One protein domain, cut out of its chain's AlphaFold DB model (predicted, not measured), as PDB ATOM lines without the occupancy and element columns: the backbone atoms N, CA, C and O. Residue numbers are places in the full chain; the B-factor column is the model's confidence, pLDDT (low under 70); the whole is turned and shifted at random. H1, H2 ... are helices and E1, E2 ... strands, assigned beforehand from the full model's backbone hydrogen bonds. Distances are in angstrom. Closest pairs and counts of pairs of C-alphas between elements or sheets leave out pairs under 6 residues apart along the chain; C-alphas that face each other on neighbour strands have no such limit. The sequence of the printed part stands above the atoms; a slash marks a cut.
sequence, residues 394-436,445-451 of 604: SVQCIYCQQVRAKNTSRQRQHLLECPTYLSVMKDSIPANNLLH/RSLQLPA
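AT A GLANCE: This is residues 394 to 436 and 445 to 451 of the 604 residues of an uncharacterized protein of Aspergillus mulundensis (UniProt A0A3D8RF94). A small two-strand hairpin, E1 and E2, makes one end of a loose, rod-like chain trace; helix H1 runs near the hairpin, and helix H2 leads away from H1 at a sharp corner. Beyond H2 the printed part goes on through residues 428 to 436 and, after a cut, residues 445 to 451, with no named helix and no named strand in either stretch. The printed part has 50 residues, with two named strands and two named helices in the order E1, E2, H1, H2; the sheet has the order E1 - E2 and is antiparallel, and the class is mixed, helices and strands. The whole is loose, with a radius of gyration of the C-alphas of 13.7 A, and spans 40 by 19 by 15 A.

IN THESE COORDINATES: E1 is residues 394 to 397 and measures 10.2 A from first to last C-alpha; C-alpha 394 stands at (157.209, 126.267, 76.227). E2 is residues 403 to 405 and measures 7.1 A. H1 is residues 408 to 417 and measures 14.3 A; C-alpha 408 stands at (156.598, 123.516, 87.581). H2 is residues 419 to 427, measures 12.4 A and ends with C-alpha 427 at (141.913, 141.743, 94.363).

HOW THE PARTS SIT: E1 and E2 form a hairpin, antiparallel, with 133 degrees between their N-to-C directions. The C-alphas of Gln 396 and Val 403 face each other at 4.2 A. Across the pair, N 395 and O 404 are within hydrogen-bond range at 2.8 A, and so are N 404 and O 395 at 2.8 A. E1 and H1 are near each other, with 5 pairs of C-alphas within 10 A. The closest C-alphas of E2 and H1 are those of Arg 404 and Gln 411, 7.6 A apart. H1 and H2 touch only at the corner by their link, and only just, with 3 pairs of C-alphas within 8 A; the closest are those of Leu 415 and Tyr 421, 6.3 A apart. The lines of H1 and H2 are about perpendicular, at 74 degrees. H2 is apart from E1 and from E2. In H1 and H2 every O i to N i+4 pair is within hydrogen-bond range.

THE WHOLE: The two C-alphas farthest apart are those of Ala 405 and His 436, 40.5 A. Residues 437 to 444 are cut out and not printed, and C-alphas 436 and 445 stand 10.6 A apart across the cut. The links E1 to E2, E2 to H1 and H1 to H2 are tight. The mean pLDDT of the printed part is 72.0; 17 residues are under 70, namely residue 394, residues 404 to 406, residue 408 and residues 424 to 435.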
ATOM      1  N   SER A 394     157.277 124.936  75.636       68.81
ATOM      2  CA  SER A 394     157.209 126.267  76.227       68.81
ATOM      3  C   SER A 394     155.790 126.597  76.694       68.81
ATOM      4  O   SER A 394     154.786 126.099  76.183       68.81
ATOM      5  N   VAL A 395     155.718 127.415  77.739       71.25
ATOM      6  CA  VAL A 395     154.484 127.779  78.435       71.25
ATOM      7  C   VAL A 395     154.465 129.278  78.705       71.25
ATOM      8  O   VAL A 395     155.460 129.850  79.150       71.25
ATOM      9  N   GLN A 396     153.337 129.928  78.443       76.94
ATOM     10  CA  GLN A 396     153.159 131.367  78.602       76.94
ATOM     11  C   GLN A 396     152.286 131.663  79.823       76.94
ATOM     12  O   GLN A 396     151.162 131.178  79.911       76.94
ATOM     13  N   CYS A 397     152.792 132.472  80.755       77.75
ATOM     14  CA  CYS A 397     152.022 132.935  81.913       77.75
ATOM     15  C   CYS A 397     150.863 133.832  81.454       77.75
ATOM     16  O   CYS A 397     151.113 134.870  80.839       77.75
ATOM     17  N   ILE A 398     149.613 133.490  81.778       78.12
ATOM     18  CA  ILE A 398     148.434 134.234  81.292       78.12
ATOM     19  C   ILE A 398     148.363 135.670  81.837       78.12
ATOM     20  O   ILE A 398     147.859 136.563  81.164       78.12
ATOM     21  N   TYR A 399     148.922 135.911  83.028       76.25
ATOM     22  CA  TYR A 399     148.825 137.198  83.728       76.25
ATOM     23  C   TYR A 399     149.819 138.258  83.232       76.25
ATOM     24  O   TYR A 399     149.525 139.448  83.286       76.25
ATOM     25  N   CYS A 400     151.002 137.860  82.751       80.25
ATOM     26  CA  CYS A 400     152.018 138.803  82.249       80.25
ATOM     27  C   CYS A 400     152.592 138.446  80.870       80.25
ATOM     28  O   CYS A 400     153.556 139.066  80.428       80.25
ATOM     29  N   GLN A 401     152.018 137.442  80.203       80.25
ATOM     30  CA  GLN A 401     152.344 136.995  78.843       80.25
ATOM     31  C   GLN A 401     153.806 136.547  78.633       80.25
ATOM     32  O   GLN A 401     154.245 136.345  77.500       80.25
ATOM     33  N   GLN A 402     154.572 136.330  79.708       77.88
ATOM     34  CA  GLN A 402     155.957 135.867  79.625       77.88
ATOM     35  C   GLN A 402     156.030 134.374  79.292       77.88
ATOM     36  O   GLN A 402     155.505 133.536  80.030       77.88
ATOM     37  N   VAL A 403     156.743 134.046  78.213       74.31
ATOM     38  CA  VAL A 403     157.074 132.667  77.828       74.31
ATOM     39  C   VAL A 403     158.213 132.135  78.704       74.31
ATOM     40  O   VAL A 403     159.219 132.809  78.937       74.31
ATOM     41  N   ARG A 404     158.049 130.910  79.203       69.38
ATOM     42  CA  ARG A 404     158.989 130.166  80.051       69.38
ATOM     43  C   ARG A 404     159.072 128.711  79.575       69.38
ATOM     44  O   ARG A 404     158.185 128.225  78.881       69.38
ATOM     45  N   ALA A 405     160.134 127.998  79.947       66.06
ATOM     46  CA  ALA A 405     160.197 126.547  79.750       66.06
ATOM     47  C   ALA A 405     159.232 125.837  80.717       66.06
ATOM     48  O   ALA A 405     159.086 126.279  81.862       66.06
ATOM     49  N   LYS A 406     158.607 124.734  80.285       62.75
ATOM     50  CA  LYS A 406     157.649 123.956  81.089       62.75
ATOM     51  C   LYS A 406     158.339 123.238  82.256       62.75
ATOM     52  O   LYS A 406     158.803 122.107  82.147       62.75
ATOM     53  N   ASN A 407     158.439 123.932  83.387       72.38
ATOM     54  CA  ASN A 407     159.059 123.461  84.619       72.38
ATOM     55  C   ASN A 407     158.281 124.018  85.819       72.38
ATOM     56  O   ASN A 407     158.378 125.205  86.131       72.38
ATOM     57  N   THR A 408     157.542 123.149  86.511       68.12
ATOM     58  CA  THR A 408     156.598 123.516  87.581       68.12
ATOM     59  C   THR A 408     157.235 124.331  88.709       68.12
ATOM     60  O   THR A 408     156.629 125.287  89.189       68.12
ATOM     61  N   SER A 409     158.487 124.041  89.082       71.62
ATOM     62  CA  SER A 409     159.216 124.817  90.096       71.62
ATOM     63  C   SER A 409     159.502 126.251  89.633       71.62
ATOM     64  O   SER A 409     159.283 127.194  90.391       71.62
ATOM     65  N   ARG A 410     159.957 126.436  88.385       70.44
ATOM     66  CA  ARG A 410     160.212 127.773  87.813       70.44
ATOM     67  C   ARG A 410     158.915 128.528  87.514       70.44
ATOM     68  O   ARG A 410     158.888 129.745  87.653       70.44
ATOM     69  N   GLN A 411     157.840 127.827  87.153       72.62
ATOM     70  CA  GLN A 411     156.503 128.408  86.985       72.62
ATOM     71  C   GLN A 411     155.952 128.929  88.322       72.62
ATOM     72  O   GLN A 411     155.496 130.068  88.389       72.62
ATOM     73  N   ARG A 412     156.081 128.152  89.407       75.38
ATOM     74  CA  ARG A 412     155.683 128.572  90.761       75.38
ATOM     75  C   ARG A 412     156.507 129.759  91.267       75.38
ATOM     76  O   ARG A 412     155.930 130.703  91.796       75.38
ATOM     77  N   GLN A 413     157.828 129.751  91.052       79.31
ATOM     78  CA  GLN A 413     158.682 130.907  91.357       79.31
ATOM     79  C   GLN A 413     158.259 132.142  90.548       79.31
ATOM     80  O   GLN A 413     158.120 133.222  91.113       79.31
ATOM     81  N   HIS A 414     157.993 131.986  89.247       80.75
ATOM     82  CA  HIS A 414     157.553 133.096  88.408       80.75
ATOM     83  C   HIS A 414     156.258 133.740  88.920       80.75
ATOM     84  O   HIS A 414     156.183 134.962  88.943       80.75
ATOM     85  N   LEU A 415     155.264 132.962  89.365       79.62
ATOM     86  CA  LEU A 415     154.024 133.521  89.922       79.62
ATOM     87  C   LEU A 415     154.266 134.290  91.230       79.62
ATOM     88  O   LEU A 415     153.720 135.377  91.395       79.62
ATOM     89  N   LEU A 416     155.149 133.798  92.106       80.12
ATOM     90  CA  LEU A 416     155.565 134.509  93.327       80.12
ATOM     91  C   LEU A 416     156.295 135.840  93.051       80.12
ATOM     92  O   LEU A 416     156.364 136.687  93.939       80.12
ATOM     93  N   GLU A 417     156.819 136.028  91.837       82.19
ATOM     94  CA  GLU A 417     157.529 137.232  91.381       82.19
ATOM     95  C   GLU A 417     156.717 138.075  90.366       82.19
ATOM     96  O   GLU A 417     157.152 139.160  89.981       82.19
ATOM     97  N   CYS A 418     155.550 137.603  89.906       81.75
ATOM     98  CA  CYS A 418     154.785 138.195  88.802       81.75
ATOM     99  C   CYS A 418     153.860 139.329  89.294       81.75
ATOM    100  O   CYS A 418     152.851 139.037  89.941       81.75
ATOM    101  N   PRO A 419     154.107 140.612  88.951       78.31
ATOM    102  CA  PRO A 419     153.335 141.722  89.517       78.31
ATOM    103  C   PRO A 419     151.839 141.656  89.191       78.31
ATOM    104  O   PRO A 419     151.019 141.920  90.065       78.31
ATOM    105  N   THR A 420     151.477 141.254  87.967       77.06
ATOM    106  CA  THR A 420     150.075 141.166  87.526       77.06
ATOM    107  C   THR A 420     149.319 139.997  88.160       77.06
ATOM    108  O   THR A 420     148.121 140.098  88.399       77.06
ATOM    109  N   TYR A 421     150.002 138.886  88.459       76.81
ATOM    110  CA  TYR A 421     149.400 137.799  89.236       76.81
ATOM    111  C   TYR A 421     149.189 138.244  90.685       76.81
ATOM    112  O   TYR A 421     148.102 138.082  91.229       76.81
ATOM    113  N   LEU A 422     150.196 138.881  91.291       75.69
ATOM    114  CA  LEU A 422     150.128 139.372  92.668       75.69
ATOM    115  C   LEU A 422     149.076 140.477  92.867       75.69
ATOM    116  O   LEU A 422     148.500 140.548  93.950       75.69
ATOM    117  N   SER A 423     148.786 141.310  91.858       70.44
ATOM    118  CA  SER A 423     147.654 142.246  91.919       70.44
ATOM    119  C   SER A 423     146.316 141.508  91.842       70.44
ATOM    120  O   SER A 423     145.512 141.637  92.758       70.44
ATOM    121  N   VAL A 424     146.118 140.639  90.841       66.62
ATOM    122  CA  VAL A 424     144.870 139.864  90.695       66.62
ATOM    123  C   VAL A 424     144.587 138.998  91.930       66.62
ATOM    124  O   VAL A 424     143.443 138.915  92.363       66.62
ATOM    125  N   MET A 425     145.613 138.414  92.557       66.81
ATOM    126  CA  MET A 425     145.474 137.625  93.791       66.81
ATOM    127  C   MET A 425     145.254 138.467  95.062       66.81
ATOM    128  O   MET A 425     144.847 137.932  96.090       66.81
ATOM    129  N   LYS A 426     145.513 139.778  95.015       62.19
ATOM    130  CA  LYS A 426     145.177 140.728  96.089       62.19
ATOM    131  C   LYS A 426     143.746 141.258  95.937       62.19
ATOM    132  O   LYS A 426     143.060 141.501  96.932       62.19
ATOM    133  N   ASP A 427     143.289 141.383  94.697       56.34
ATOM    134  CA  ASP A 427     141.913 141.743  94.363       56.34
ATOM    135  C   ASP A 427     140.960 140.542  94.536       56.34
ATOM    136  O   ASP A 427     139.796 140.725  94.880       56.34
ATOM    137  N   SER A 428     141.455 139.300  94.415       55.44
ATOM    138  CA  SER A 428     140.654 138.073  94.563       55.44
ATOM    139  C   SER A 428     140.270 137.694  96.003       55.44
ATOM    140  O   SER A 428     139.575 136.693  96.199       55.44
ATOM    141  N   ILE A 429     140.641 138.493  97.014       61.09
ATOM    142  CA  ILE A 429     140.108 138.350  98.379       61.09
ATOM    143  C   ILE A 429     138.566 138.405  98.295       61.09
ATOM    144  O   ILE A 429     138.037 139.343  97.696       61.09
ATOM    145  N   PRO A 430     137.805 137.465  98.894       58.03
ATOM    146  CA  PRO A 430     136.345 137.419  98.738       58.03
ATOM    147  C   PRO A 430     135.615 138.728  99.084       58.03
ATOM    148  O   PRO A 430     134.624 139.057  98.441       58.03
ATOM    149  N   ALA A 431     136.139 139.507 100.038       56.00
ATOM    150  CA  ALA A 431     135.620 140.826 100.413       56.00
ATOM    151  C   ALA A 431     135.895 141.945  99.380       56.00
ATOM    152  O   ALA A 431     135.146 142.918  99.332       56.00
ATOM    153  N   ASN A 432     136.929 141.817  98.539       53.25
ATOM    154  CA  ASN A 432     137.245 142.778  97.471       53.25
ATOM    155  C   ASN A 432     136.445 142.507  96.183       53.25
ATOM    156  O   ASN A 432     136.206 143.431  95.414       53.25
ATOM    157  N   ASN A 433     135.953 141.277  95.987       61.44
ATOM    158  CA  ASN A 433     135.018 140.922  94.908       61.44
ATOM    159  C   ASN A 433     133.566 141.398  95.160       61.44
ATOM    160  O   ASN A 433     132.666 141.091  94.374       61.44
ATOM    161  N   LEU A 434     133.303 142.113  96.258       65.75
ATOM    162  CA  LEU A 434     131.986 142.666  96.571       65.75
ATOM    163  C   LEU A 434     131.720 143.956  95.780       65.75
ATOM    164  O   LEU A 434     132.589 144.812  95.643       65.75
ATOM    165  N   LEU A 435     130.467 144.144  95.349       62.97
ATOM    166  CA  LEU A 435     129.977 145.378  94.705       62.97
ATOM    167  C   LEU A 435     130.144 146.643  95.572       62.97
ATOM    168  O   LEU A 435     130.122 147.757  95.051       62.97
ATOM    169  N   HIS A 436     130.314 146.467  96.884       72.75
ATOM    170  CA  HIS A 436     130.630 147.522  97.837       72.75
ATOM    171  C   HIS A 436     131.836 147.083  98.668       72.75
ATOM    172  O   HIS A 436     131.782 146.062  99.352       72.75
ATOM    173  N   ARG A 445     138.620 145.103 105.203       73.06
ATOM    174  CA  ARG A 445     139.088 145.125 103.801       73.06
ATOM    175  C   ARG A 445     140.265 144.177 103.542       73.06
ATOM    176  O   ARG A 445     140.506 143.796 102.401       73.06
ATOM    177  N   SER A 446     141.046 143.854 104.574       73.38
ATOM    178  CA  SER A 446     142.327 143.139 104.452       73.38
ATOM    179  C   SER A 446     142.368 141.795 105.184       73.38
ATOM    180  O   SER A 446     143.226 140.967 104.877       73.38
ATOM    181  N   LEU A 447     141.441 141.547 106.112       79.69
ATOM    182  CA  LEU A 447     141.308 140.283 106.825       79.69
ATOM    183  C   LEU A 447     140.788 139.179 105.893       79.69
ATOM    184  O   LEU A 447     139.596 139.090 105.602       79.69
ATOM    185  N   GLN A 448     141.687 138.298 105.463       74.69
ATOM    186  CA  GLN A 448     141.318 137.081 104.751       74.69
ATOM    187  C   GLN A 448     140.813 136.025 105.743       74.69
ATOM    188  O   GLN A 448     141.593 135.420 106.477       74.69
ATOM    189  N   LEU A 449     139.502 135.786 105.742       82.19
ATOM    190  CA  LEU A 449     138.896 134.626 106.396       82.19
ATOM    191  C   LEU A 449     139.044 133.374 105.506       82.19
ATOM    192  O   LEU A 449     139.080 133.510 104.277       82.19
ATOM    193  N   PRO A 450     139.118 132.157 106.082       81.94
ATOM    194  CA  PRO A 450     139.034 130.931 105.298       81.94
ATOM    195  C   PRO A 450     137.673 130.864 104.594       81.94
ATOM    196  O   PRO A 450     136.630 131.048 105.219       81.94
ATOM    197  N   ALA A 451     137.682 130.620 103.283       84.25
ATOM    198  CA  ALA A 451     136.452 130.406 102.532       84.25
ATOM    199  C   ALA A 451     135.911 128.997 102.843       84.25
ATOM    200  O   ALA A 451     136.668 128.036 102.679       84.25
TER     201      ALA A 451